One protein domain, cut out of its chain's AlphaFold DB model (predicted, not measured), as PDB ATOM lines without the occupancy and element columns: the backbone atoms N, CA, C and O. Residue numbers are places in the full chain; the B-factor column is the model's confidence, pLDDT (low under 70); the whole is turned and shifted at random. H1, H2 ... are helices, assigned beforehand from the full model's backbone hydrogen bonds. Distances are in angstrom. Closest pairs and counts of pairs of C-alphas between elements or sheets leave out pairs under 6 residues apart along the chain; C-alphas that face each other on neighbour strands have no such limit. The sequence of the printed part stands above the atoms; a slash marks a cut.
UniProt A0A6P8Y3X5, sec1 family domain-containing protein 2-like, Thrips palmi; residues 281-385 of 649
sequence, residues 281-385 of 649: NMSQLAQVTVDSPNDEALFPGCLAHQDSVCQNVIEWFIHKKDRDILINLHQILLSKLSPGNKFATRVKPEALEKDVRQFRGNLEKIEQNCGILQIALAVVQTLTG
ATOM      1  N   ASN A 281     283.809 286.638 292.245       91.56
ATOM      2  CA  ASN A 281     285.195 287.031 292.489       91.56
ATOM      3  C   ASN A 281     286.066 286.776 291.241       91.56
ATOM      4  O   ASN A 281     286.207 285.642 290.784       91.56
ATOM      5  N   MET A 282     286.681 287.831 290.702       91.00
ATOM      6  CA  MET A 282     287.446 287.784 289.447       91.00
ATOM      7  C   MET A 282     288.959 287.580 289.631       91.00
ATOM      8  O   MET A 282     289.714 287.595 288.656       91.00
ATOM      9  N   SER A 283     289.427 287.350 290.862       87.56
ATOM     10  CA  SER A 283     290.858 287.308 291.214       87.56
ATOM     11  C   SER A 283     291.644 286.255 290.431       87.56
ATOM     12  O   SER A 283     292.806 286.462 290.091       87.56
ATOM     13  N   GLN A 284     290.994 285.149 290.059       89.69
ATOM     14  CA  GLN A 284     291.607 284.070 289.279       89.69
ATOM     15  C   GLN A 284     292.008 284.495 287.855       89.69
ATOM     16  O   GLN A 284     292.874 283.865 287.242       89.69
ATOM     17  N   LEU A 285     291.401 285.565 287.329       89.69
ATOM     18  CA  LEU A 285     291.726 286.163 286.031       89.69
ATOM     19  C   LEU A 285     292.626 287.398 286.158       89.69
ATOM     20  O   LEU A 285     293.338 287.736 285.207       89.69
ATOM     21  N   ALA A 286     292.629 288.041 287.327       83.56
ATOM     22  CA  ALA A 286     293.415 289.234 287.599       83.56
ATOM     23  C   ALA A 286     294.918 288.922 287.717       83.56
ATOM     24  O   ALA A 286     295.338 287.903 288.271       83.56
ATOM     25  N   GLN A 287     295.767 289.822 287.212       79.31
ATOM     26  CA  GLN A 287     297.212 289.784 287.493       79.31
ATOM     27  C   GLN A 287     297.558 290.401 288.858       79.31
ATOM     28  O   GLN A 287     298.665 290.199 289.349       79.31
ATOM     29  N   VAL A 288     296.614 291.127 289.460       70.88
ATOM     30  CA  VAL A 288     296.763 291.793 290.757       70.88
ATOM     31  C   VAL A 288     296.389 290.818 291.872       70.88
ATOM     32  O   VAL A 288     295.412 290.076 291.751       70.88
ATOM     33  N   THR A 289     297.186 290.794 292.939       65.75
ATOM     34  CA  THR A 289     296.815 290.133 294.194       65.75
ATOM     35  C   THR A 289     295.956 291.110 294.979       65.75
ATOM     36  O   THR A 289     296.388 292.232 295.216       65.75
ATOM     37  N   VAL A 290     294.745 290.695 295.325       62.91
ATOM     38  CA  VAL A 290     293.819 291.506 296.112       62.91
ATOM     39  C   VAL A 290     293.932 291.063 297.567       62.91
ATOM     40  O   VAL A 290     293.701 289.890 297.861       62.91
ATOM     41  N   ASP A 291     294.303 291.984 298.455       53.44
ATOM     42  CA  ASP A 291     294.510 291.696 299.882       53.44
ATOM     43  C   ASP A 291     293.212 291.831 300.709       53.44
ATOM     44  O   ASP A 291     293.165 291.405 301.863       53.44
ATOM     45  N   SER A 292     292.143 292.409 300.137       53.69
ATOM     46  CA  SER A 292     290.855 292.648 300.809       53.69
ATOM     47  C   SER A 292     289.657 292.555 299.849       53.69
ATOM     48  O   SER A 292     289.741 293.051 298.730       53.69
ATOM     49  N   PRO A 293     288.501 292.007 300.275       46.53
ATOM     50  CA  PRO A 293     287.281 291.954 299.460       46.53
ATOM     51  C   PRO A 293     286.696 293.330 299.076       46.53
ATOM     52  O   PRO A 293     285.859 293.387 298.181       46.53
ATOM     53  N   ASN A 294     287.146 294.425 299.707       49.00
ATOM     54  CA  ASN A 294     286.737 295.805 299.394       49.00
ATOM     55  C   ASN A 294     287.771 296.577 298.553       49.00
ATOM     56  O   ASN A 294     287.718 297.804 298.486       49.00
ATOM     57  N   ASP A 295     288.755 295.892 297.971       58.25
ATOM     58  CA  ASP A 295     289.767 296.533 297.136       58.25
ATOM     59  C   ASP A 295     289.162 296.976 295.791       58.25
ATOM     60  O   ASP A 295     288.739 296.152 294.975       58.25
ATOM     61  N   GLU A 296     289.144 298.290 295.542       62.47
ATOM     62  CA  GLU A 296     288.682 298.900 294.284       62.47
ATOM     63  C   GLU A 296     289.490 298.428 293.059       62.47
ATOM     64  O   GLU A 296     289.075 298.645 291.919       62.47
ATOM     65  N   ALA A 297     290.627 297.752 293.267       67.06
ATOM     66  CA  ALA A 297     291.432 297.180 292.195       67.06
ATOM     67  C   ALA A 297     290.722 296.061 291.405       67.06
ATOM     68  O   ALA A 297     291.187 295.715 290.312       67.06
ATOM     69  N   LEU A 298     289.628 295.477 291.920       78.88
ATOM     70  CA  LEU A 298     288.921 294.383 291.253       78.88
ATOM     71  C   LEU A 298     287.394 294.490 291.360       78.88
ATOM     72  O   LEU A 298     286.793 294.145 292.373       78.88
ATOM     73  N   PHE A 299     286.752 294.855 290.250       84.06
ATOM     74  CA  PHE A 299     285.295 294.797 290.140       84.06
ATOM     75  C   PHE A 299     284.787 293.345 290.069       84.06
ATOM     76  O   PHE A 299     285.433 292.492 289.445       84.06
ATOM     77  N   PRO A 300     283.625 293.049 290.678       91.00
ATOM     78  CA  PRO A 300     283.032 291.723 290.600       91.00
ATOM     79  C   PRO A 300     282.538 291.413 289.182       91.00
ATOM     80  O   PRO A 300     282.093 292.293 288.447       91.00
ATOM     81  N   GLY A 301     282.587 290.133 288.816       93.62
ATOM     82  CA  GLY A 301     281.843 289.594 287.682       93.62
ATOM     83  C   GLY A 301     280.372 289.352 288.037       93.62
ATOM     84  O   GLY A 301     279.944 289.597 289.164       93.62
ATOM     85  N   CYS A 302     279.614 288.836 287.075       95.88
ATOM     86  CA  CYS A 302     278.161 288.693 287.115       95.88
ATOM     87  C   CYS A 302     277.686 287.501 286.264       95.88
ATOM     88  O   CYS A 302     278.445 286.955 285.453       95.88
ATOM     89  N   LEU A 303     276.426 287.092 286.436       96.88
ATOM     90  CA  LEU A 303     275.805 286.030 285.642       96.88
ATOM     91  C   LEU A 303     275.106 286.549 284.385       96.88
ATOM     92  O   LEU A 303     274.975 285.794 283.418       96.88
ATOM     93  N   ALA A 304     274.630 287.795 284.395       94.94
ATOM     94  CA  ALA A 304     273.877 288.344 283.277       94.94
ATOM     95  C   ALA A 304     274.787 288.637 282.074       94.94
ATOM     96  O   ALA A 304     275.590 289.567 282.090       94.94
ATOM     97  N   HIS A 305     274.624 287.857 281.004       93.19
ATOM     98  CA  HIS A 305     275.320 288.048 279.729       93.19
ATOM     99  C   HIS A 305     274.349 287.835 278.568       93.19
ATOM    100  O   HIS A 305     273.482 286.961 278.617       93.19
ATOM    101  N   GLN A 306     274.496 288.638 277.513       86.44
ATOM    102  CA  GLN A 306     273.561 288.652 276.381       86.44
ATOM    103  C   GLN A 306     273.889 287.630 275.289       86.44
ATOM    104  O   GLN A 306     273.107 287.436 274.358       86.44
ATOM    105  N   ASP A 307     275.038 286.959 275.379       88.12
ATOM    106  CA  ASP A 307     275.384 285.927 274.418       88.12
ATOM    107  C   ASP A 307     274.569 284.645 274.649       88.12
ATOM    108  O   ASP A 307     274.335 284.192 275.772       88.12
ATOM    109  N   SER A 308     274.159 284.026 273.542       90.38
ATOM    110  CA  SER A 308     273.331 282.815 273.571       90.38
ATOM    111  C   SER A 308     273.972 281.644 274.326       90.38
ATOM    112  O   SER A 308     273.254 280.785 274.835       90.38
ATOM    113  N   VAL A 309     275.306 281.567 274.417       94.56
ATOM    114  CA  VAL A 309     275.975 280.481 275.148       94.56
ATOM    115  C   VAL A 309     275.758 280.665 276.645       94.56
ATOM    116  O   VAL A 309     275.345 279.715 277.306       94.56
ATOM    117  N   CYS A 310     275.962 281.869 277.169       95.19
ATOM    118  CA  CYS A 310     275.711 282.186 278.567       95.19
ATOM    119  C   CYS A 310     274.235 282.035 278.934       95.19
ATOM    120  O   CYS A 310     273.943 281.372 279.928       95.19
ATOM    121  N   GLN A 311     273.305 282.519 278.103       92.25
ATOM    122  CA  GLN A 311     271.863 282.325 278.323       92.25
ATOM    123  C   GLN A 311     271.498 280.835 278.451       92.25
ATOM    124  O   GLN A 311     270.809 280.437 279.391       92.25
ATOM    125  N   ASN A 312     272.058 279.984 277.583       94.94
ATOM    126  CA  ASN A 312     271.896 278.532 277.690       94.94
ATOM    127  C   ASN A 312     272.470 277.969 279.004       94.94
ATOM    128  O   ASN A 312     271.906 277.033 279.569       94.94
ATOM    129  N   VAL A 313     273.591 278.498 279.506       97.00
ATOM    130  CA  VAL A 313     274.154 278.056 280.793       97.00
ATOM    131  C   VAL A 313     273.271 278.483 281.969       97.00
ATOM    132  O   VAL A 313     273.087 277.687 282.891       97.00
ATOM    133  N   ILE A 314     272.663 279.671 281.931       96.25
ATOM    134  CA  ILE A 314     271.694 280.094 282.955       96.25
ATOM    135  C   ILE A 314     270.474 279.160 282.969       96.25
ATOM    136  O   ILE A 314     270.045 278.722 284.037       96.25
ATOM    137  N   GLU A 315     269.979 278.721 281.809       95.94
ATOM    138  CA  GLU A 315     268.951 277.669 281.756       95.94
ATOM    139  C   GLU A 315     269.438 276.338 282.354       95.94
ATOM    140  O   GLU A 315     268.684 275.624 283.026       95.94
ATOM    141  N   TRP A 316     270.715 275.988 282.167       97.75
ATOM    142  CA  TRP A 316     271.286 274.798 282.802       97.75
ATOM    143  C   TRP A 316     271.304 274.911 284.319       97.75
ATOM    144  O   TRP A 316     271.122 273.887 284.976       97.75
ATOM    145  N   PHE A 317     271.478 276.110 284.879       98.19
ATOM    146  CA  PHE A 317     271.442 276.295 286.328       98.19
ATOM    147  C   PHE A 317     270.083 275.924 286.924       98.19
ATOM    148  O   PHE A 317     270.018 275.472 288.067       98.19
ATOM    149  N   ILE A 318     269.010 276.041 286.142       97.44
ATOM    150  CA  ILE A 318     267.666 275.636 286.552       97.44
ATOM    151  C   ILE A 318     267.477 274.128 286.348       97.44
ATOM    152  O   ILE A 318     267.024 273.427 287.255       97.44
ATOM    153  N   HIS A 319     267.851 273.598 285.180       96.81
ATOM    154  CA  HIS A 319     267.413 272.265 284.743       96.81
ATOM    155  C   HIS A 319     268.438 271.133 284.866       96.81
ATOM    156  O   HIS A 319     268.043 269.968 284.975       96.81
ATOM    157  N   LYS A 320     269.740 271.423 284.805       97.06
ATOM    158  CA  LYS A 320     270.790 270.395 284.786       97.06
ATOM    159  C   LYS A 320     271.301 270.080 286.188       97.06
ATOM    160  O   LYS A 320     271.140 270.841 287.135       97.06
ATOM    161  N   LYS A 321     271.938 268.915 286.311       96.00
ATOM    162  CA  LYS A 321     272.663 268.521 287.524       96.00
ATOM    163  C   LYS A 321     274.037 269.189 287.546       96.00
ATOM    164  O   LYS A 321     274.651 269.346 286.492       96.00
ATOM    165  N   ASP A 322     274.573 269.429 288.740       94.69
ATOM    166  CA  ASP A 322     275.897 270.032 288.971       94.69
ATOM    167  C   ASP A 322     277.003 269.382 288.123       94.69
ATOM    168  O   ASP A 322     277.802 270.057 287.477       94.69
ATOM    169  N   ARG A 323     277.011 268.042 288.061       95.00
ATOM    170  CA  ARG A 323     277.973 267.271 287.258       95.00
ATOM    171  C   ARG A 323     277.917 267.639 285.774       95.00
ATOM    172  O   ARG A 323     278.964 267.739 285.138       95.00
ATOM    173  N   ASP A 324     276.718 267.786 285.222       96.06
ATOM    174  CA  ASP A 324     276.532 268.056 283.799       96.06
ATOM    175  C   ASP A 324     276.917 269.504 283.477       96.06
ATOM    176  O   ASP A 324     277.509 269.757 282.431       96.06
ATOM    177  N   ILE A 325     276.644 270.443 284.390       97.62
ATOM    178  CA  ILE A 325     277.084 271.842 284.285       97.62
ATOM    179  C   ILE A 325     278.617 271.904 284.221       97.62
ATOM    180  O   ILE A 325     279.160 272.458 283.266       97.62
ATOM    181  N   LEU A 326     279.314 271.257 285.165       97.00
ATOM    182  CA  LEU A 326     280.783 271.203 285.200       97.00
ATOM    183  C   LEU A 326     281.382 270.610 283.921       97.00
ATOM    184  O   LEU A 326     282.325 271.168 283.363       97.00
ATOM    185  N   ILE A 327     280.843 269.479 283.450       95.62
ATOM    186  CA  ILE A 327     281.326 268.828 282.227       95.62
ATOM    187  C   ILE A 327     281.143 269.755 281.026       95.62
ATOM    188  O   ILE A 327     282.093 269.957 280.276       95.62
ATOM    189  N   ASN A 328     279.956 270.334 280.844       95.75
ATOM    190  CA  ASN A 328     279.682 271.158 279.669       95.75
ATOM    191  C   ASN A 328     280.515 272.450 279.673       95.75
ATOM    192  O   ASN A 328     281.060 272.817 278.635       95.75
ATOM    193  N   LEU A 329     280.681 273.107 280.826       96.38
ATOM    194  CA  LEU A 329     281.527 274.299 280.941       96.38
ATOM    195  C   LEU A 329     282.999 273.995 280.657       96.38
ATOM    196  O   LEU A 329     283.635 274.718 279.896       96.38
ATOM    197  N   HIS A 330     283.518 272.887 281.188       94.62
ATOM    198  CA  HIS A 330     284.873 272.425 280.891       94.62
ATOM    199  C   HIS A 330     285.083 272.210 279.386       94.62
ATOM    200  O   HIS A 330     286.080 272.648 278.818       94.62
ATOM    201  N   GLN A 331     284.111 271.592 278.706       92.94
ATOM    202  CA  GLN A 331     284.164 271.402 277.255       92.94
ATOM    203  C   GLN A 331     284.157 272.735 276.495       92.94
ATOM    204  O   GLN A 331     284.943 272.900 275.560       92.94
ATOM    205  N   ILE A 332     283.312 273.689 276.908       94.06
ATOM    206  CA  ILE A 332     283.263 275.023 276.301       94.06
ATOM    207  C   ILE A 332     284.615 275.723 276.466       94.06
ATOM    208  O   ILE A 332     285.197 276.131 275.462       94.06
ATOM    209  N   LEU A 333     285.165 275.803 277.679       93.56
ATOM    210  CA  LEU A 333     286.442 276.483 277.918       93.56
ATOM    211  C   LEU A 333     287.607 275.819 277.169       93.56
ATOM    212  O   LEU A 333     288.396 276.511 276.523       93.56
ATOM    213  N   LEU A 334     287.689 274.484 277.164       91.31
ATOM    214  CA  LEU A 334     288.722 273.775 276.404       91.31
ATOM    215  C   LEU A 334     288.622 274.035 274.900       91.31
ATOM    216  O   LEU A 334     289.653 274.181 274.246       91.31
ATOM    217  N   SER A 335     287.408 274.138 274.349       91.00
ATOM    218  CA  SER A 335     287.223 274.458 272.928       91.00
ATOM    219  C   SER A 335     287.769 275.842 272.554       91.00
ATOM    220  O   SER A 335     288.219 276.032 271.426       91.00
ATOM    221  N   LYS A 336     287.788 276.783 273.509       90.69
ATOM    222  CA  LYS A 336     288.339 278.137 273.353       90.69
ATOM    223  C   LYS A 336     289.858 278.189 273.553       90.69
ATOM    224  O   LYS A 336     290.525 279.030 272.957       90.69
ATOM    225  N   LEU A 337     290.415 277.294 274.373       86.56
ATOM    226  CA  LEU A 337     291.853 277.222 274.659       86.56
ATOM    227  C   LEU A 337     292.637 276.396 273.633       86.56
ATOM    228  O   LEU A 337     293.742 276.770 273.242       86.56
ATOM    229  N   SER A 338     292.114 275.232 273.244       80.69
ATOM    230  CA  SER A 338     292.793 274.255 272.385       80.69
ATOM    231  C   SER A 338     291.767 273.361 271.672       80.69
ATOM    232  O   SER A 338     291.345 272.336 272.221       80.69
ATOM    233  N   PRO A 339     291.363 273.717 270.438       71.50
ATOM    234  CA  PRO A 339     290.417 272.926 269.656       71.50
ATOM    235  C   PRO A 339     290.955 271.503 269.411       71.50
ATOM    236  O   PRO A 339     292.056 271.341 268.891       71.50
ATOM    237  N   GLY A 340     290.185 270.467 269.770       65.25
ATOM    238  CA  GLY A 340     290.521 269.057 269.487       65.25
ATOM    239  C   GLY A 340     290.913 268.184 270.688       65.25
ATOM    240  O   GLY A 340     291.234 267.008 270.501       65.25
ATOM    241  N   ASN A 341     290.866 268.707 271.918       67.50
ATOM    242  CA  ASN A 341     291.105 267.905 273.124       67.50
ATOM    243  C   ASN A 341     289.996 266.872 273.389       67.50
ATOM    244  O   ASN A 341     288.816 267.104 273.126       67.50
ATOM    245  N   LYS A 342     290.379 265.719 273.957       70.56
ATOM    246  CA  LYS A 342     289.425 264.683 274.382       70.56
ATOM    247  C   LYS A 342     288.595 265.188 275.560       70.56
ATOM    248  O   LYS A 342     289.144 265.665 276.549       70.56
ATOM    249  N   PHE A 343     287.283 265.015 275.473       74.31
ATOM    250  CA  PHE A 343     286.363 265.462 276.510       74.31
ATOM    251  C   PHE A 343     286.391 264.549 277.740       74.31
ATOM    252  O   PHE A 343     286.250 263.327 277.633       74.31
ATOM    253  N   ALA A 344     286.548 265.148 278.921       75.94
ATOM    254  CA  ALA A 344     286.462 264.437 280.188       75.94
ATOM    255  C   ALA A 344     285.004 264.079 280.523       75.94
ATOM    256  O   ALA A 344     284.095 264.895 280.395       75.94
ATOM    257  N   THR A 345     284.778 262.855 281.007       78.19
ATOM    258  CA  THR A 345     283.455 262.368 281.451       78.19
ATOM    259  C   THR A 345     283.183 262.631 282.936       78.19
ATOM    260  O   THR A 345     282.075 262.394 283.436       78.19
ATOM    261  N   ARG A 346     284.201 263.110 283.660       86.06
ATOM    262  CA  ARG A 346     284.136 263.541 285.054       86.06
ATOM    263  C   ARG A 346     285.049 264.747 285.227       86.06
ATOM    264  O   ARG A 346     286.241 264.656 284.958       86.06
ATOM    265  N   VAL A 347     284.472 265.842 285.700       91.88
ATOM    266  CA  VAL A 347     285.156 267.112 285.936       91.88
ATOM    267  C   VAL A 347     284.911 267.498 287.387       91.88
ATOM    268  O   VAL A 347     283.801 267.318 287.890       91.88
ATOM    269  N   LYS A 348     285.961 267.959 288.067       94.19
ATOM    270  CA  LYS A 348     285.864 268.553 289.402       94.19
ATOM    271  C   LYS A 348     285.981 270.082 289.300       94.19
ATOM    272  O   LYS A 348     286.561 270.540 288.311       94.19
ATOM    273  N   PRO A 349     285.497 270.854 290.288       95.25
ATOM    274  CA  PRO A 349     285.612 272.313 290.272       95.25
ATOM    275  C   PRO A 349     287.044 272.816 290.039       95.25
ATOM    276  O   PRO A 349     287.245 273.719 289.236       95.25
ATOM    277  N   GLU A 350     288.059 272.160 290.614       94.50
ATOM    278  CA  GLU A 350     289.463 272.588 290.485       94.50
ATOM    279  C   GLU A 350     289.992 272.448 289.048       94.50
ATOM    280  O   GLU A 350     290.894 273.170 288.626       94.50
ATOM    281  N   ALA A 351     289.436 271.512 288.270       93.38
ATOM    282  CA  ALA A 351     289.775 271.380 286.857       93.38
ATOM    283  C   ALA A 351     289.209 272.553 286.045       93.38
ATOM    284  O   ALA A 351     289.919 273.102 285.208       93.38
ATOM    285  N   LEU A 352     287.970 272.963 286.335       94.69
ATOM    286  CA  LEU A 352     287.342 274.111 285.684       94.69
ATOM    287  C   LEU A 352     288.067 275.415 286.048       94.69
ATOM    288  O   LEU A 352     288.352 276.230 285.175       94.69
ATOM    289  N   GLU A 353     288.449 275.576 287.314       95.00
ATOM    290  CA  GLU A 353     289.255 276.711 287.767       95.00
ATOM    291  C   GLU A 353     290.610 276.774 287.044       95.00
ATOM    292  O   GLU A 353     291.043 277.839 286.597       95.00
ATOM    293  N   LYS A 354     291.274 275.624 286.864       94.00
ATOM    294  CA  LYS A 354     292.525 275.538 286.104       94.00
ATOM    295  C   LYS A 354     292.346 275.984 284.652       94.00
ATOM    296  O   LYS A 354     293.254 276.617 284.116       94.00
ATOM    297  N   ASP A 355     291.222 275.666 284.017       93.69
ATOM    298  CA  ASP A 355     290.939 276.131 282.657       93.69
ATOM    299  C   ASP A 355     290.761 277.646 282.612       93.69
ATOM    300  O   ASP A 355     291.379 278.299 281.774       93.69
ATOM    301  N   VAL A 356     290.004 278.222 283.551       95.19
ATOM    302  CA  VAL A 356     289.843 279.680 283.664       95.19
ATOM    303  C   VAL A 356     291.200 280.372 283.839       95.19
ATOM    304  O   VAL A 356     291.500 281.334 283.132       95.19
ATOM    305  N   ARG A 357     292.077 279.849 284.705       94.00
ATOM    306  CA  ARG A 357     293.417 280.420 284.941       94.00
ATOM    307  C   ARG A 357     294.308 280.448 283.694       94.00
ATOM    308  O   ARG A 357     295.248 281.236 283.660       94.00
ATOM    309  N   GLN A 358     294.039 279.647 282.659       94.06
ATOM    310  CA  GLN A 358     294.802 279.708 281.402       94.06
ATOM    311  C   GLN A 358     294.532 280.989 280.592       94.06
ATOM    312  O   GLN A 358     295.321 281.324 279.710       94.06
ATOM    313  N   PHE A 359     293.456 281.720 280.898       94.25
ATOM    314  CA  PHE A 359     293.157 283.031 280.311       94.25
ATOM    315  C   PHE A 359     293.825 284.188 281.063       94.25
ATOM    316  O   PHE A 359     293.875 285.305 280.546       94.25
ATOM    317  N   ARG A 360     294.343 283.933 282.273       92.62
ATOM    318  CA  ARG A 360     294.874 284.951 283.181       92.62
ATOM    319  C   ARG A 360     295.888 285.847 282.476       92.62
ATOM    320  O   ARG A 360     296.867 285.376 281.899       92.62
ATOM    321  N   GLY A 361     295.657 287.155 282.554       84.50
ATOM    322  CA  GLY A 361     296.556 288.154 281.991       84.50
ATOM    323  C   GLY A 361     296.502 288.341 280.473       84.50
ATOM    324  O   GLY A 361     297.215 289.204 279.968       84.50
ATOM    325  N   ASN A 362     295.671 287.587 279.747       90.75
ATOM    326  CA  ASN A 362     295.411 287.814 278.328       90.75
ATOM    327  C   ASN A 362     294.086 288.570 278.165       90.75
ATOM    328  O   ASN A 362     293.032 287.954 278.021       90.75
ATOM    329  N   LEU A 363     294.152 289.904 278.219       89.62
ATOM    330  CA  LEU A 363     292.969 290.774 278.211       89.62
ATOM    331  C   LEU A 363     292.079 290.553 276.984       89.62
ATOM    332  O   LEU A 363     290.874 290.425 277.144       89.62
ATOM    333  N   GLU A 364     292.670 290.398 275.798       93.12
ATOM    334  CA  GLU A 364     291.925 290.153 274.557       93.12
ATOM    335  C   GLU A 364     291.093 288.860 274.642       93.12
ATOM    336  O   GLU A 364     289.903 288.843 274.331       93.12
ATOM    337  N   LYS A 365     291.691 287.759 275.117       92.25
ATOM    338  CA  LYS A 365     290.956 286.495 275.274       92.25
ATOM    339  C   LYS A 365     289.934 286.544 276.404       92.25
ATOM    340  O   LYS A 365     288.923 285.847 276.308       92.25
ATOM    341  N   ILE A 366     290.213 287.297 277.468       92.81
ATOM    342  CA  ILE A 366     289.269 287.502 278.570       92.81
ATOM    343  C   ILE A 366     288.049 288.254 278.050       92.81
ATOM    344  O   ILE A 366     286.944 287.765 278.228       92.81
ATOM    345  N   GLU A 367     288.241 289.371 277.350       90.81
ATOM    346  CA  GLU A 367     287.167 290.176 276.761       90.81
ATOM    347  C   GLU A 367     286.287 289.334 275.826       90.81
ATOM    348  O   GLU A 367     285.076 289.244 276.020       90.81
ATOM    349  N   GLN A 368     286.898 288.577 274.907       92.44
ATOM    350  CA  GLN A 368     286.184 287.704 273.962       92.44
ATOM    351  C   GLN A 368     285.385 286.560 274.612       92.44
ATOM    352  O   GLN A 368     284.530 285.961 273.960       92.44
ATOM    353  N   ASN A 369     285.698 286.186 275.856       94.75
ATOM    354  CA  ASN A 369     285.076 285.055 276.554       94.75
ATOM    355  C   ASN A 369     284.560 285.451 277.946       94.75
ATOM    356  O   ASN A 369     284.388 284.588 278.806       94.75
ATOM    357  N   CYS A 370     284.327 286.743 278.178       93.12
ATOM    358  CA  CYS A 370     284.149 287.291 279.518       93.12
ATOM    359  C   CYS A 370     282.976 286.629 280.249       93.12
ATOM    360  O   CYS A 370     283.151 286.122 281.358       93.12
ATOM    361  N   GLY A 371     281.823 286.516 279.583       95.62
ATOM    362  CA  GLY A 371     280.627 285.925 280.179       95.62
ATOM    363  C   GLY A 371     280.809 284.479 280.619       95.62
ATOM    364  O   GLY A 371     280.564 284.140 281.776       95.62
ATOM    365  N   ILE A 372     281.344 283.620 279.746       97.12
ATOM    366  CA  ILE A 372     281.523 282.208 280.100       97.12
ATOM    367  C   ILE A 372     282.582 282.012 281.189       97.12
ATOM    368  O   ILE A 372     282.459 281.099 282.004       97.12
ATOM    369  N   LEU A 373     283.606 282.872 281.233       97.31
ATOM    370  CA  LEU A 373     284.619 282.853 282.286       97.31
ATOM    371  C   LEU A 373     284.028 283.276 283.637       97.31
ATOM    372  O   LEU A 373     284.293 282.611 284.638       97.31
ATOM    373  N   GLN A 374     283.199 284.324 283.666       96.94
ATOM    374  CA  GLN A 374     282.490 284.767 284.870       96.94
ATOM    375  C   GLN A 374     281.537 283.682 285.388       96.94
ATOM    376  O   GLN A 374     281.595 283.313 286.558       96.94
ATOM    377  N   ILE A 375     280.731 283.083 284.509       98.06
ATOM    378  CA  ILE A 375     279.817 281.998 284.887       98.06
ATOM    379  C   ILE A 375     280.591 280.764 285.380       98.06
ATOM    380  O   ILE A 375     280.206 280.148 286.374       98.06
ATOM    381  N   ALA A 376     281.705 280.400 284.736       98.12
ATOM    382  CA  ALA A 376     282.545 279.295 285.194       98.12
ATOM    383  C   ALA A 376     283.145 279.561 286.585       98.12
ATOM    384  O   ALA A 376     283.150 278.662 287.426       98.12
ATOM    385  N   LEU A 377     283.595 280.790 286.850       97.50
ATOM    386  CA  LEU A 377     284.063 281.198 288.174       97.50
ATOM    387  C   LEU A 377     282.951 281.153 289.221       97.50
ATOM    388  O   LEU A 377     283.199 280.654 290.316       97.50
ATOM    389  N   ALA A 378     281.732 281.578 288.882       97.69
ATOM    390  CA  ALA A 378     280.579 281.465 289.771       97.69
ATOM    391  C   ALA A 378     280.305 280.003 290.159       97.69
ATOM    392  O   ALA A 378     280.088 279.702 291.332       97.69
ATOM    393  N   VAL A 379     280.382 279.072 289.196       98.12
ATOM    394  CA  VAL A 379     280.230 277.627 289.454       98.12
ATOM    395  C   VAL A 379     281.318 277.104 290.387       98.12
ATOM    396  O   VAL A 379     281.007 276.360 291.315       98.12
ATOM    397  N   VAL A 380     282.580 277.478 290.153       97.06
ATOM    398  CA  VAL A 380     283.698 277.081 291.025       97.06
ATOM    399  C   VAL A 380     283.466 277.607 292.440       97.06
ATOM    400  O   VAL A 380     283.414 276.815 293.374       97.06
ATOM    401  N   GLN A 381     283.230 278.911 292.593       95.25
ATOM    402  CA  GLN A 381     283.048 279.555 293.899       95.25
ATOM    403  C   GLN A 381     281.830 279.021 294.657       95.25
ATOM    404  O   GLN A 381     281.897 278.838 295.864       95.25
ATOM    405  N   THR A 382     280.745 278.689 293.958       95.81
ATOM    406  CA  THR A 382     279.559 278.075 294.576       95.81
ATOM    407  C   THR A 382     279.873 276.702 295.177       95.81
ATOM    408  O   THR A 382     279.310 276.325 296.199       95.81
ATOM    409  N   LEU A 383     280.758 275.930 294.539       94.00
ATOM    410  CA  LEU A 383     281.065 274.552 294.934       94.00
ATOM    411  C   LEU A 383     282.270 274.431 295.874       94.00
ATOM    412  O   LEU A 383     282.416 273.396 296.522       94.00
ATOM    413  N   THR A 384     283.147 275.434 295.915       92.50
ATOM    414  CA  THR A 384     284.402 275.399 296.687       92.50
ATOM    415  C   THR A 384     284.643 276.653 297.527       92.50
ATOM    416  O   THR A 384     285.770 276.874 297.964       92.50
ATOM    417  N   GLY A 385     283.635 277.511 297.690       87.25
ATOM    418  CA  GLY A 385     283.746 278.772 298.423       87.25
ATOM    419  C   GLY A 385     283.933 278.591 299.929       87.25
ATOM    420  O   GLY A 385     283.743 277.504 300.473       87.25
TER     421      GLY A 385
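What this domain is: This is residues 281 to 385 of the 649 residues of the protein "sec1 family domain-containing protein 2-like" of Thrips palmi (UniProt A0A6P8Y3X5). A small cluster of helices is built round H5, which lies nearest the middle: H1, H2 and H3 pack on it, with H2 also touching H1 on one side and H3 on the other, while short H4 stands about perpendicular to H5, near its beginning. Before H1, a long stretch with no named element, residues 281 to 307, makes a wide loop that reaches out to one side of the helices and folds back to H1, its C-alphas 10 to 22 A from the mean of all C-alphas. The printed part has 105 residues with five named helices, H1 to H5 in order, and no named strand; its class is all helix. It is compact, with a radius of gyration of the C-alphas of 13.5 A, and rounded, spanning 37 by 29 by 26 A.

Where its parts are: Find C-alpha 322 at (275.897, 270.032, 288.971); from there H2, the longest helix, runs 22.6 A to residue 337. H5 covers residues 370 to 384, 20.9 A, and ends at C-alpha 384, (284.402, 275.399, 296.687). H1 begins at C-alpha 308, (273.331, 282.815, 273.571), and runs 16.5 A to residue 319. H3 is residues 349 to 357, 12.5 A, and H4 residues 363 to 368, 8.6 A.

How they stand to each other: Look first at H2 and H5, the hubs: they touch at a steep tilt of 39 degrees, opposite ways, the closest C-alphas, of Leu 329 and Ala 376, 6.6 A apart. With H1 they form an up-and-down bundle, each helix running against the one before. H1 and H2 are a hairpin that only just touches, with 3 pairs of C-alphas within 8 A, Trp 316 and Ile 325 closest at 6.7 A. H3 touches H5, C-alphas of Pro 349 and Val 380 closest at 5.2 A. H4 is close to H5 but not clearly touching, about perpendicular at 84 degrees. Every O i to N i+4 pair is within hydrogen-bond range in H2, H3, H4 and H5; in H1, 7 of 8 are.

The domain as a whole: The C-alphas farthest apart, of Asn 294 and Gly 340, are 40.3 A apart. The printed part has no cut, and the link H2 to H3 is long. Residues 289 to 297 and 340 to 341 have pLDDT under 70.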